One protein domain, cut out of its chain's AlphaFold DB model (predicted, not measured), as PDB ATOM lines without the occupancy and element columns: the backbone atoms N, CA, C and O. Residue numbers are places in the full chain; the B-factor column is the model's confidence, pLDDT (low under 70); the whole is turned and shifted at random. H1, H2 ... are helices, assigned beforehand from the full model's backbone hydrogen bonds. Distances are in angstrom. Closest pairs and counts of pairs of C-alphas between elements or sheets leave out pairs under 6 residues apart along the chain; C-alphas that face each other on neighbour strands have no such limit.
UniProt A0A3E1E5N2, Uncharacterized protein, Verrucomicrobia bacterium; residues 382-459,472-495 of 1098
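This is residues 382 to 459 and 472 to 495 of the 1098 residues of an uncharacterized protein of Verrucomicrobia bacterium (UniProt A0A3E1E5N2). Find the long helix H5 and, side by side with it, H3 running back the other way. H4 makes a corner with H5 at one end, beside H2, while H6 reaches beyond the other end, its residues 484 to 491 packing on H3. The printed part has 102 residues with six named helices, H1 to H6 in chain order, and no named strand, an all-helix class. It is loose, with a radius of gyration of the C-alphas of 17.1 A, and elongated, spanning 55 by 30 by 17 A.

Start at H5, residues 432 to 455. H3, residues 406 to 419, touches it at a shallow tilt of 12 degrees, opposite ways; the closest C-alphas, Val 408 and Leu 449, are 6.6 A apart. H6, residues 472 to 492, touches residues 406 to 411 of H3, closest at C-alphas Val 407 and Ala 488, 5.9 A. H4, residues 425 to 430, and H5 only just touch, only at the corner, with C-alphas Leu 428 and Phe 435 closest at 5.2 A. H2, residues 390 to 397, touches H4 at a steep tilt of 44 degrees, with C-alphas Pro 390 and Glu 425 closest at 5.6 A. H1, residues 382 to 385, touches no helix and is too short for an O i to N i+4 pair; in the other five helices every such pair is within hydrogen-bond range.

Find C-alpha 432 at (125.529, 139.525, 184.392); from there H5 runs 35.1 A to C-alpha 455. H3 measures 20.2 A. H6 runs 30.5 A to C-alpha 492 at (111.728, 145.317, 154.882).

The C-alphas farthest apart, of Ala 430 and Arg 472, are 56.7 A apart. Residues 460 to 471 are not printed, and C-alphas 459 and 472 are 11.6 A apart across this cut. Confidence is low, with pLDDT under 70, in 17 residues, among them 382 to 388.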
ATOM      1  N   ARG A 382     144.154 143.768 185.348       46.47
ATOM      2  CA  ARG A 382     143.575 143.543 184.004       46.47
ATOM      3  C   ARG A 382     142.268 142.745 184.010       46.47
ATOM      4  O   ARG A 382     141.399 142.979 183.164       46.47
ATOM      5  N   ALA A 383     142.108 141.823 184.957       53.91
ATOM      6  CA  ALA A 383     140.846 141.112 185.157       53.91
ATOM      7  C   ALA A 383     139.721 142.061 185.625       53.91
ATOM      8  O   ALA A 383     138.557 141.871 185.272       53.91
ATOM      9  N   GLU A 384     140.070 143.122 186.360       51.84
ATOM     10  CA  GLU A 384     139.131 144.163 186.794       51.84
ATOM     11  C   GLU A 384     138.715 145.115 185.643       51.84
ATOM     12  O   GLU A 384     137.572 145.575 185.617       51.84
ATOM     13  N   GLU A 385     139.574 145.356 184.641       46.09
ATOM     14  CA  GLU A 385     139.284 146.236 183.487       46.09
ATOM     15  C   GLU A 385     138.393 145.606 182.400       46.09
ATOM     16  O   GLU A 385     137.605 146.302 181.753       46.09
ATOM     17  N   THR A 386     138.468 144.291 182.187       50.91
ATOM     18  CA  THR A 386     137.702 143.592 181.132       50.91
ATOM     19  C   THR A 386     136.211 143.432 181.459       50.91
ATOM     20  O   THR A 386     135.389 143.201 180.566       50.91
ATOM     21  N   MET A 387     135.807 143.657 182.712       53.91
ATOM     22  CA  MET A 387     134.404 143.716 183.119       53.91
ATOM     23  C   MET A 387     133.830 145.133 182.950       53.91
ATOM     24  O   MET A 387     133.547 145.828 183.925       53.91
ATOM     25  N   LEU A 388     133.607 145.568 181.699       61.31
ATOM     26  CA  LEU A 388     132.886 146.818 181.406       61.31
ATOM     27  C   LEU A 388     131.571 146.876 182.204       61.31
ATOM     28  O   LEU A 388     130.701 146.009 182.072       61.31
ATOM     29  N   LYS A 389     131.421 147.914 183.034       79.94
ATOM     30  CA  LYS A 389     130.194 148.163 183.802       79.94
ATOM     31  C   LYS A 389     129.022 148.386 182.825       79.94
ATOM     32  O   LYS A 389     129.208 149.125 181.849       79.94
ATOM     33  N   PRO A 390     127.824 147.808 183.050       88.56
ATOM     34  CA  PRO A 390     126.667 147.928 182.158       88.56
ATOM     35  C   PRO A 390     126.325 149.375 181.791       88.56
ATOM     36  O   PRO A 390     125.963 149.648 180.649       88.56
ATOM     37  N   LYS A 391     126.560 150.317 182.714       88.25
ATOM     38  CA  LYS A 391     126.446 151.765 182.493       88.25
ATOM     39  C   LYS A 391     127.242 152.272 181.295       88.25
ATOM     40  O   LYS A 391     126.703 152.935 180.413       88.25
ATOM     41  N   THR A 392     128.536 151.962 181.264       82.50
ATOM     42  CA  THR A 392     129.459 152.440 180.227       82.50
ATOM     43  C   THR A 392     129.122 151.811 178.880       82.50
ATOM     44  O   THR A 392     129.231 152.461 177.842       82.50
ATOM     45  N   TRP A 393     128.669 150.554 178.888       91.25
ATOM     46  CA  TRP A 393     128.236 149.872 177.675       91.25
ATOM     47  C   TRP A 393     126.951 150.484 177.092       91.25
ATOM     48  O   TRP A 393     126.943 150.835 175.912       91.25
ATOM     49  N   LEU A 394     125.918 150.716 177.912       89.75
ATOM     50  CA  LEU A 394     124.678 151.375 177.478       89.75
ATOM     51  C   LEU A 394     124.936 152.798 176.947       89.75
ATOM     52  O   LEU A 394     124.380 153.178 175.917       89.75
ATOM     53  N   ALA A 395     125.829 153.558 177.593       84.81
ATOM     54  CA  ALA A 395     126.206 154.910 177.168       84.81
ATOM     55  C   ALA A 395     126.962 154.956 175.825       84.81
ATOM     56  O   ALA A 395     126.946 155.973 175.135       84.81
ATOM     57  N   ASN A 396     127.642 153.874 175.446       82.69
ATOM     58  CA  ASN A 396     128.289 153.778 174.139       82.69
ATOM     59  C   ASN A 396     127.323 153.295 173.054       82.69
ATOM     60  O   ASN A 396     127.436 153.734 171.913       82.69
ATOM     61  N   LEU A 397     126.353 152.446 173.403       85.56
ATOM     62  CA  LEU A 397     125.374 151.924 172.449       85.56
ATOM     63  C   LEU A 397     124.385 152.992 171.940       85.56
ATOM     64  O   LEU A 397     123.808 152.848 170.859       85.56
ATOM     65  N   SER A 398     124.195 154.069 172.707       78.50
ATOM     66  CA  SER A 398     123.339 155.211 172.362       78.50
ATOM     67  C   SER A 398     123.973 156.198 171.376       78.50
ATOM     68  O   SER A 398     123.269 157.055 170.843       78.50
ATOM     69  N   LYS A 399     125.277 156.089 171.093       82.31
ATOM     70  CA  LYS A 399     125.945 156.940 170.099       82.31
ATOM     71  C   LYS A 399     125.542 156.513 168.672       82.31
ATOM     72  O   LYS A 399     125.416 155.311 168.415       82.31
ATOM     73  N   PRO A 400     125.342 157.456 167.733       74.06
ATOM     74  CA  PRO A 400     125.087 157.127 166.330       74.06
ATOM     75  C   PRO A 400     126.304 156.422 165.707       74.06
ATOM     76  O   PRO A 400     127.450 156.766 166.000       74.06
ATOM     77  N   VAL A 401     126.061 155.421 164.858       72.00
ATOM     78  CA  VAL A 401     127.103 154.552 164.284       72.00
ATOM     79  C   VAL A 401     127.435 155.001 162.857       72.00
ATOM     80  O   VAL A 401     126.836 154.502 161.916       72.00
ATOM     81  N   GLY A 402     128.402 155.914 162.703       74.88
ATOM     82  CA  GLY A 402     129.071 156.238 161.427       74.88
ATOM     83  C   GLY A 402     128.187 156.666 160.236       74.88
ATOM     84  O   GLY A 402     126.976 156.828 160.349       74.88
ATOM     85  N   ASN A 403     128.815 156.868 159.070       75.25
ATOM     86  CA  ASN A 403     128.138 157.178 157.800       75.25
ATOM     87  C   ASN A 403     127.539 155.902 157.188       75.25
ATOM     88  O   ASN A 403     128.100 155.346 156.247       75.25
ATOM     89  N   ARG A 404     126.423 155.425 157.741       84.88
ATOM     90  CA  ARG A 404     125.635 154.338 157.143       84.88
ATOM     91  C   ARG A 404     124.550 154.887 156.216       84.88
ATOM     92  O   ARG A 404     124.103 156.020 156.410       84.88
ATOM     93  N   SER A 405     124.091 154.094 155.245       88.06
ATOM     94  CA  SER A 405     122.888 154.433 154.462       88.06
ATOM     95  C   SER A 405     121.700 154.716 155.382       88.06
ATOM     96  O   SER A 405     121.581 154.172 156.492       88.06
ATOM     97  N   ARG A 406     120.792 155.586 154.931       88.50
ATOM     98  CA  ARG A 406     119.690 156.066 155.777       88.50
ATOM     99  C   ARG A 406     118.789 154.910 156.210       88.50
ATOM    100  O   ARG A 406     118.333 154.871 157.359       88.50
ATOM    101  N   VAL A 407     118.553 153.956 155.313       89.38
ATOM    102  CA  VAL A 407     117.745 152.766 155.597       89.38
ATOM    103  C   VAL A 407     118.434 151.839 156.608       89.38
ATOM    104  O   VAL A 407     117.785 151.420 157.572       89.38
ATOM    105  N   VAL A 408     119.735 151.553 156.463       88.00
ATOM    106  CA  VAL A 408     120.478 150.687 157.404       88.00
ATOM    107  C   VAL A 408     120.522 151.308 158.799       88.00
ATOM    108  O   VAL A 408     120.285 150.616 159.794       88.00
ATOM    109  N   GLN A 409     120.750 152.621 158.885       89.50
ATOM    110  CA  GLN A 409     120.750 153.341 160.156       89.50
ATOM    111  C   GLN A 409     119.376 153.275 160.838       89.50
ATOM    112  O   GLN A 409     119.285 152.982 162.030       89.50
ATOM    113  N   THR A 410     118.295 153.463 160.074       90.56
ATOM    114  CA  THR A 410     116.920 153.364 160.590       90.56
ATOM    115  C   THR A 410     116.621 151.958 161.122       90.56
ATOM    116  O   THR A 410     116.024 151.808 162.191       90.56
ATOM    117  N   LYS A 411     117.084 150.908 160.427       90.31
ATOM    118  CA  LYS A 411     116.916 149.519 160.876       90.31
ATOM    119  C   LYS A 411     117.722 149.218 162.144       90.31
ATOM    120  O   LYS A 411     117.194 148.571 163.048       90.31
ATOM    121  N   TRP A 412     118.962 149.703 162.233       92.25
ATOM    122  CA  TRP A 412     119.821 149.531 163.410       92.25
ATOM    123  C   TRP A 412     119.211 150.154 164.669       92.25
ATOM    124  O   TRP A 412     119.164 149.505 165.715       92.25
ATOM    125  N   GLU A 413     118.682 151.375 164.566       89.81
ATOM    126  CA  GLU A 413     117.988 152.025 165.684       89.81
ATOM    127  C   GLU A 413     116.726 151.256 166.105       89.81
ATOM    128  O   GLU A 413     116.465 151.112 167.300       89.81
ATOM    129  N   GLY A 414     115.989 150.677 165.149       90.44
ATOM    130  CA  GLY A 414     114.858 149.791 165.440       90.44
ATOM    131  C   GLY A 414     115.259 148.545 166.239       90.44
ATOM    132  O   GLY A 414     114.637 148.243 167.254       90.44
ATOM    133  N   ILE A 415     116.333 147.858 165.830       88.50
ATOM    134  CA  ILE A 415     116.845 146.660 166.523       88.50
ATOM    135  C   ILE A 415     117.331 147.006 167.933       88.50
ATOM    136  O   ILE A 415     116.981 146.304 168.882       88.50
ATOM    137  N   LYS A 416     118.093 148.098 168.094       92.19
ATOM    138  CA  LYS A 416     118.542 148.565 169.414       92.19
ATOM    139  C   LYS A 416     117.359 148.855 170.332       92.19
ATOM    140  O   LYS A 416     117.365 148.417 171.477       92.19
ATOM    141  N   LYS A 417     116.345 149.567 169.829       91.69
ATOM    142  CA  LYS A 417     115.157 149.927 170.610       91.69
ATOM    143  C   LYS A 417     114.415 148.688 171.115       91.69
ATOM    144  O   LYS A 417     114.094 148.641 172.294       91.69
ATOM    145  N   THR A 418     114.188 147.691 170.258       89.38
ATOM    146  CA  THR A 418     113.506 146.443 170.646       89.38
ATOM    147  C   THR A 418     114.353 145.592 171.597       89.38
ATOM    148  O   THR A 418     113.839 145.080 172.583       89.38
ATOM    149  N   ALA A 419     115.659 145.453 171.346       87.94
ATOM    150  CA  ALA A 419     116.539 144.620 172.173       87.94
ATOM    151  C   ALA A 419     116.808 145.207 173.572       87.94
ATOM    152  O   ALA A 419     117.117 144.461 174.500       87.94
ATOM    153  N   LEU A 420     116.716 146.531 173.720       92.12
ATOM    154  CA  LEU A 420     116.910 147.233 174.992       92.12
ATOM    155  C   LEU A 420     115.596 147.552 175.722       92.12
ATOM    156  O   LEU A 420     115.625 148.199 176.770       92.12
ATOM    157  N   GLU A 421     114.444 147.121 175.208       92.19
ATOM    158  CA  GLU A 421     113.156 147.369 175.854       92.19
ATOM    159  C   GLU A 421     113.097 146.680 177.230       92.19
ATOM    160  O   GLU A 421     113.323 145.479 177.359       92.19
ATOM    161  N   GLY A 422     112.865 147.463 178.290       90.25
ATOM    162  CA  GLY A 422     112.895 146.982 179.678       90.25
ATOM    163  C   GLY A 422     114.296 146.713 180.254       90.25
ATOM    164  O   GLY A 422     114.408 146.358 181.426       90.25
ATOM    165  N   VAL A 423     115.366 146.914 179.476       92.50
ATOM    166  CA  VAL A 423     116.753 146.713 179.918       92.50
ATOM    167  C   VAL A 423     117.304 148.007 180.520       92.50
ATOM    168  O   VAL A 423     117.602 148.975 179.826       92.50
ATOM    169  N   THR A 424     117.482 148.013 181.836       93.75
ATOM    170  CA  THR A 424     118.131 149.088 182.601       93.75
ATOM    171  C   THR A 424     119.520 148.671 183.087       93.75
ATOM    172  O   THR A 424     119.842 147.482 183.163       93.75
ATOM    173  N   GLU A 425     120.339 149.647 183.490       91.69
ATOM    174  CA  GLU A 425     121.621 149.386 184.160       91.69
ATOM    175  C   GLU A 425     121.448 148.426 185.349       91.69
ATOM    176  O   GLU A 425     122.182 147.446 185.457       91.69
ATOM    177  N   ALA A 426     120.414 148.640 186.173       90.69
ATOM    178  CA  ALA A 426     120.112 147.801 187.330       90.69
ATOM    179  C   ALA A 426     119.759 146.356 186.940       90.69
ATOM    180  O   ALA A 426     120.232 145.416 187.573       90.69
ATOM    181  N   THR A 427     118.981 146.155 185.869       91.38
ATOM    182  CA  THR A 427     118.635 144.797 185.403       91.38
ATOM    183  C   THR A 427     119.837 144.039 184.838       91.38
ATOM    184  O   THR A 427     119.924 142.824 185.000       91.38
ATOM    185  N   LEU A 428     120.785 144.741 184.209       91.06
ATOM    186  CA  LEU A 428     122.009 144.136 183.680       91.06
ATOM    187  C   LEU A 428     123.033 143.846 184.780       91.06
ATOM    188  O   LEU A 428     123.742 142.845 184.704       91.06
ATOM    189  N   GLU A 429     123.095 144.693 185.810       88.88
ATOM    190  CA  GLU A 429     123.906 144.436 187.002       88.88
ATOM    191  C   GLU A 429     123.387 143.231 187.792       88.88
ATOM    192  O   GLU A 429     124.172 142.371 188.188       88.88
ATOM    193  N   ALA A 430     122.065 143.109 187.943       88.31
ATOM    194  CA  ALA A 430     121.443 141.978 188.627       88.31
ATOM    195  C   ALA A 430     121.567 140.645 187.857       88.31
ATOM    196  O   ALA A 430     121.463 139.581 188.462       88.31
ATOM    197  N   ASN A 431     121.796 140.678 186.537       88.56
ATOM    198  CA  ASN A 431     121.915 139.482 185.698       88.56
ATOM    199  C   ASN A 431     123.067 139.608 184.685       88.56
ATOM    200  O   ASN A 431     122.880 139.825 183.483       88.56
ATOM    201  N   ARG A 432     124.296 139.443 185.190       86.00
ATOM    202  CA  ARG A 432     125.529 139.525 184.392       86.00
ATOM    203  C   ARG A 432     125.615 138.518 183.230       86.00
ATOM    204  O   ARG A 432     126.125 138.915 182.182       86.00
ATOM    205  N   PRO A 433     125.121 137.267 183.335       87.06
ATOM    206  CA  PRO A 433     125.034 136.371 182.181       87.06
ATOM    207  C   PRO A 433     124.159 136.937 181.056       87.06
ATOM    208  O   PRO A 433     124.597 136.983 179.906       87.06
ATOM    209  N   ARG A 434     122.975 137.472 181.389       86.12
ATOM    210  CA  ARG A 434     122.084 138.105 180.405       86.12
ATOM    211  C   ARG A 434     122.716 139.336 179.755       86.12
ATOM    212  O   ARG A 434     122.525 139.567 178.565       86.12
ATOM    213  N   PHE A 435     123.502 140.107 180.510       89.38
ATOM    214  CA  PHE A 435     124.281 141.221 179.967       89.38
ATOM    215  C   PHE A 435     125.293 140.779 178.903       89.38
ATOM    216  O   PHE A 435     125.381 141.419 177.855       89.38
ATOM    217  N   ARG A 436     126.023 139.679 179.136       84.38
ATOM    218  CA  ARG A 436     126.973 139.131 178.150       84.38
ATOM    219  C   ARG A 436     126.249 138.672 176.884       84.38
ATOM    220  O   ARG A 436     126.620 139.085 175.792       84.38
ATOM    221  N   GLU A 437     125.158 137.925 177.041       85.88
ATOM    222  CA  GLU A 437     124.345 137.436 175.922       85.88
ATOM    223  C   GLU A 437     123.798 138.583 175.052       85.88
ATOM    224  O   GLU A 437     123.928 138.562 173.826       85.88
ATOM    225  N   LEU A 438     123.237 139.621 175.683       88.00
ATOM    226  CA  LEU A 438     122.683 140.783 174.987       88.00
ATOM    227  C   LEU A 438     123.771 141.599 174.272       88.00
ATOM    228  O   LEU A 438     123.564 142.065 173.147       88.00
ATOM    229  N   LYS A 439     124.944 141.747 174.903       90.19
ATOM    230  CA  LYS A 439     126.111 142.404 174.305       90.19
ATOM    231  C   LYS A 439     126.575 141.677 173.045       90.19
ATOM    232  O   LYS A 439     126.763 142.323 172.013       90.19
ATOM    233  N   ASP A 440     126.681 140.355 173.101       83.44
ATOM    234  CA  ASP A 440     127.107 139.535 171.966       83.44
ATOM    235  C   ASP A 440     126.056 139.509 170.847       83.44
ATOM    236  O   ASP A 440     126.385 139.507 169.657       83.44
ATOM    237  N   GLN A 441     124.768 139.515 171.198       87.06
ATOM    238  CA  GLN A 441     123.680 139.571 170.225       87.06
ATOM    239  C   GLN A 441     123.680 140.895 169.445       87.06
ATOM    240  O   GLN A 441     123.630 140.884 168.214       87.06
ATOM    241  N   LEU A 442     123.775 142.035 170.136       89.94
ATOM    242  CA  LEU A 442     123.810 143.351 169.490       89.94
ATOM    243  C   LEU A 442     125.102 143.577 168.695       89.94
ATOM    244  O   LEU A 442     125.048 144.172 167.620       89.94
ATOM    245  N   GLY A 443     126.237 143.046 169.163       86.12
ATOM    246  CA  GLY A 443     127.491 143.052 168.406       86.12
ATOM    247  C   GLY A 443     127.362 142.348 167.050       86.12
ATOM    248  O   GLY A 443     127.736 142.915 166.021       86.12
ATOM    249  N   ARG A 444     126.746 141.156 167.022       83.69
ATOM    250  CA  ARG A 444     126.506 140.393 165.782       83.69
ATOM    251  C   ARG A 444     125.597 141.131 164.797       83.69
ATOM    252  O   ARG A 444     125.917 141.197 163.611       83.69
ATOM    253  N   TRP A 445     124.506 141.731 165.273       85.31
ATOM    254  CA  TRP A 445     123.614 142.533 164.422       85.31
ATOM    255  C   TRP A 445     124.294 143.789 163.869       85.31
ATOM    256  O   TRP A 445     124.109 144.125 162.698       85.31
ATOM    257  N   GLY A 446     125.102 144.468 164.688       86.25
ATOM    258  CA  GLY A 446     125.835 145.664 164.281       86.25
ATOM    259  C   GLY A 446     126.848 145.386 163.170       86.25
ATOM    260  O   GLY A 446     126.908 146.161 162.213       86.25
ATOM    261  N   ALA A 447     127.586 144.276 163.275       79.94
ATOM    262  CA  ALA A 447     128.556 143.834 162.271       79.94
ATOM    263  C   ALA A 447     127.880 143.418 160.956       79.94
ATOM    264  O   ALA A 447     128.312 143.812 159.876       79.94
ATOM    265  N   LEU A 448     126.772 142.681 161.043       83.00
ATOM    266  CA  LEU A 448     126.012 142.245 159.875       83.00
ATOM    267  C   LEU A 448     125.452 143.424 159.064       83.00
ATOM    268  O   LEU A 448     125.580 143.442 157.843       83.00
ATOM    269  N   LEU A 449     124.836 144.406 159.729       84.62
ATOM    270  CA  LEU A 449     124.296 145.588 159.051       84.62
ATOM    271  C   LEU A 449     125.395 146.453 158.423       84.62
ATOM    272  O   LEU A 449     125.172 147.008 157.354       84.62
ATOM    273  N   SER A 450     126.574 146.534 159.052       82.44
ATOM    274  CA  SER A 450     127.756 147.160 158.443       82.44
ATOM    275  C   SER A 450     128.153 146.454 157.152       82.44
ATOM    276  O   SER A 450     128.304 147.108 156.129       82.44
ATOM    277  N   ARG A 451     128.223 145.118 157.172       79.69
ATOM    278  CA  ARG A 451     128.586 144.333 155.992       79.69
ATOM    279  C   ARG A 451     127.592 144.513 154.843       79.69
ATOM    280  O   ARG A 451     128.011 144.682 153.708       79.69
ATOM    281  N   ILE A 452     126.287 144.526 155.129       80.50
ATOM    282  CA  ILE A 452     125.266 144.810 154.104       80.50
ATOM    283  C   ILE A 452     125.488 146.198 153.490       80.50
ATOM    284  O   ILE A 452     125.349 146.360 152.286       80.50
ATOM    285  N   ASP A 453     125.842 147.203 154.287       82.75
ATOM    286  CA  ASP A 453     126.042 148.561 153.778       82.75
ATOM    287  C   ASP A 453     127.345 148.726 152.973       82.75
ATOM    288  O   ASP A 453     127.396 149.524 152.038       82.75
ATOM    289  N   GLU A 454     128.378 147.951 153.318       79.38
ATOM    290  CA  GLU A 454     129.680 147.908 152.639       79.38
ATOM    291  C   GLU A 454     129.627 147.176 151.289       79.38
ATOM    292  O   GLU A 454     130.279 147.612 150.345       79.38
ATOM    293  N   GLU A 455     128.827 146.111 151.170       76.31
ATOM    294  CA  GLU A 455     128.652 145.339 149.922       76.31
ATOM    295  C   GLU A 455     127.886 146.124 148.839       76.31
ATOM    296  O   GLU A 455     127.992 145.832 147.647       76.31
ATOM    297  N   PHE A 456     127.139 147.161 149.230       74.19
ATOM    298  CA  PHE A 456     126.403 148.033 148.309       74.19
ATOM    299  C   PHE A 456     126.847 149.495 148.462       74.19
ATOM    300  O   PHE A 456     126.041 150.323 148.887       74.19
ATOM    301  N   PRO A 457     128.100 149.859 148.126       72.31
ATOM    302  CA  PRO A 457     128.579 151.227 148.283       72.31
ATOM    303  C   PRO A 457     127.852 152.182 147.321       72.31
ATOM    304  O   PRO A 457     127.354 151.788 146.264       72.31
ATOM    305  N   ALA A 458     127.783 153.471 147.670       63.69
ATOM    306  CA  ALA A 458     127.253 154.485 146.759       63.69
ATOM    307  C   ALA A 458     128.138 154.511 145.508       63.69
ATOM    308  O   ALA A 458     129.360 154.584 145.629       63.69
ATOM    309  N   ALA A 459     127.537 154.441 144.318       60.34
ATOM    310  CA  ALA A 459     128.298 154.494 143.078       60.34
ATOM    311  C   ALA A 459     128.979 155.866 142.959       60.34
ATOM    312  O   ALA A 459     128.354 156.864 142.604       60.34
ATOM    313  N   ARG A 472     126.777 164.885 135.661       66.75
ATOM    314  CA  ARG A 472     127.397 164.135 136.760       66.75
ATOM    315  C   ARG A 472     126.537 164.147 138.025       66.75
ATOM    316  O   ARG A 472     126.300 163.089 138.600       66.75
ATOM    317  N   VAL A 473     126.055 165.321 138.442       67.75
ATOM    318  CA  VAL A 473     125.190 165.453 139.628       67.75
ATOM    319  C   VAL A 473     123.872 164.697 139.430       67.75
ATOM    320  O   VAL A 473     123.420 164.016 140.348       67.75
ATOM    321  N   GLY A 474     123.291 164.750 138.224       67.81
ATOM    322  CA  GLY A 474     122.078 163.999 137.890       67.81
ATOM    323  C   GLY A 474     122.263 162.481 137.991       67.81
ATOM    324  O   GLY A 474     121.478 161.806 138.652       67.81
ATOM    325  N   LEU A 475     123.331 161.941 137.395       63.31
ATOM    326  CA  LEU A 475     123.605 160.501 137.417       63.31
ATOM    327  C   LEU A 475     123.960 159.982 138.819       63.31
ATOM    328  O   LEU A 475     123.546 158.880 139.178       63.31
ATOM    329  N   GLN A 476     124.679 160.769 139.625       71.12
ATOM    330  CA  GLN A 476     125.025 160.382 140.993       71.12
ATOM    331  C   GLN A 476     123.787 160.326 141.897       71.12
ATOM    332  O   GLN A 476     123.598 159.346 142.618       71.12
ATOM    333  N   LYS A 477     122.892 161.315 141.785       73.94
ATOM    334  CA  LYS A 477     121.630 161.337 142.530       73.94
ATOM    335  C   LYS A 477     120.755 160.116 142.219       73.94
ATOM    336  O   LYS A 477     120.249 159.474 143.135       73.94
ATOM    337  N   VAL A 478     120.628 159.749 140.942       69.75
ATOM    338  CA  VAL A 478     119.854 158.567 140.518       69.75
ATOM    339  C   VAL A 478     120.456 157.273 141.078       69.75
ATOM    340  O   VAL A 478     119.719 156.385 141.507       69.75
ATOM    341  N   ALA A 479     121.787 157.159 141.111       68.62
ATOM    342  CA  ALA A 479     122.458 155.987 141.666       68.62
ATOM    343  C   ALA A 479     122.250 155.852 143.189       68.62
ATOM    344  O   ALA A 479     121.990 154.748 143.671       68.62
ATOM    345  N   GLU A 480     122.309 156.961 143.932       74.12
ATOM    346  CA  GLU A 480     122.066 156.999 145.383       74.12
ATOM    347  C   GLU A 480     120.602 156.681 145.736       74.12
ATOM    348  O   GLU A 480     120.347 155.840 146.600       74.12
ATOM    349  N   GLU A 481     119.632 157.263 145.022       76.81
ATOM    350  CA  GLU A 481     118.202 156.984 145.231       76.81
ATOM    351  C   GLU A 481     117.851 155.519 144.931       76.81
ATOM    352  O   GLU A 481     117.106 154.882 145.679       76.81
ATOM    353  N   THR A 482     118.444 154.949 143.877       72.69
ATOM    354  CA  THR A 482     118.239 153.540 143.514       72.69
ATOM    355  C   THR A 482     118.829 152.593 144.567       72.69
ATOM    356  O   THR A 482     118.214 151.574 144.891       72.69
ATOM    357  N   ARG A 483     119.994 152.931 145.143       81.44
ATOM    358  CA  ARG A 483     120.608 152.170 146.246       81.44
ATOM    359  C   ARG A 483     119.698 152.143 147.475       81.44
ATOM    360  O   ARG A 483     119.442 151.069 148.014       81.44
ATOM    361  N   GLU A 484     119.199 153.299 147.913       83.44
ATOM    362  CA  GLU A 484     118.348 153.394 149.109       83.44
ATOM    363  C   GLU A 484     117.026 152.622 148.930       83.44
ATOM    364  O   GLU A 484     116.598 151.918 149.843       83.44
ATOM    365  N   GLN A 485     116.409 152.661 147.742       79.12
ATOM    366  CA  GLN A 485     115.207 151.867 147.449       79.12
ATOM    367  C   GLN A 485     115.471 150.354 147.494       79.12
ATOM    368  O   GLN A 485     114.660 149.597 148.033       79.12
ATOM    369  N   PHE A 486     116.613 149.906 146.967       77.19
ATOM    370  CA  PHE A 486     117.003 148.498 147.007       77.19
ATOM    371  C   PHE A 486     117.259 148.018 148.442       77.19
ATOM    372  O   PHE A 486     116.700 147.002 148.863       77.19
ATOM    373  N   LEU A 487     118.040 148.777 149.219       82.00
ATOM    374  CA  LEU A 487     118.307 148.469 150.626       82.00
ATOM    375  C   LEU A 487     117.019 148.479 151.460       82.00
ATOM    376  O   LEU A 487     116.856 147.626 152.333       82.00
ATOM    377  N   ALA A 488     116.075 149.382 151.169       83.69
ATOM    378  CA  ALA A 488     114.761 149.399 151.811       83.69
ATOM    379  C   ALA A 488     113.989 148.100 151.561       83.69
ATOM    380  O   ALA A 488     113.530 147.485 152.521       83.69
ATOM    381  N   GLY A 489     113.907 147.640 150.308       80.75
ATOM    382  CA  GLY A 489     113.252 146.372 149.973       80.75
ATOM    383  C   GLY A 489     113.925 145.161 150.628       80.75
ATOM    384  O   GLY A 489     113.243 144.285 151.163       80.75
ATOM    385  N   LEU A 490     115.262 145.141 150.661       78.06
ATOM    386  CA  LEU A 490     116.043 144.065 151.277       78.06
ATOM    387  C   LEU A 490     115.845 144.003 152.804       78.06
ATOM    388  O   LEU A 490     115.733 142.921 153.377       78.06
ATOM    389  N   LEU A 491     115.741 145.157 153.469       82.94
ATOM    390  CA  LEU A 491     115.603 145.253 154.929       82.94
ATOM    391  C   LEU A 491     114.147 145.219 155.434       82.94
ATOM    392  O   LEU A 491     113.920 145.024 156.639       82.94
ATOM    393  N   GLN A 492     113.157 145.374 154.546       79.56
ATOM    394  CA  GLN A 492     111.728 145.317 154.882       79.56
ATOM    395  C   GLN A 492     111.283 143.901 155.284       79.56
ATOM    396  O   GLN A 492     110.496 143.759 156.216       79.56
ATOM    397  N   ASN A 493     111.861 142.860 154.675       67.25
ATOM    398  CA  ASN A 493     111.551 141.449 154.967       67.25
ATOM    399  C   ASN A 493     112.455 140.820 156.038       67.25
ATOM    400  O   ASN A 493     112.425 139.613 156.259       67.25
ATOM    401  N   PHE A 494     113.285 141.626 156.694       72.38
ATOM    402  CA  PHE A 494     114.302 141.168 157.632       72.38
ATOM    403  C   PHE A 494     113.649 140.662 158.940       72.38
ATOM    404  O   PHE A 494     113.102 141.492 159.685       72.38
ATOM    405  N   PRO A 495     113.667 139.342 159.229       59.19
ATOM    406  CA  PRO A 495     112.929 138.756 160.346       59.19
ATOM    407  C   PRO A 495     113.537 139.149 161.697       59.19
ATOM    408  O   PRO A 495     114.749 139.302 161.830       59.19
TER     409      PRO A 495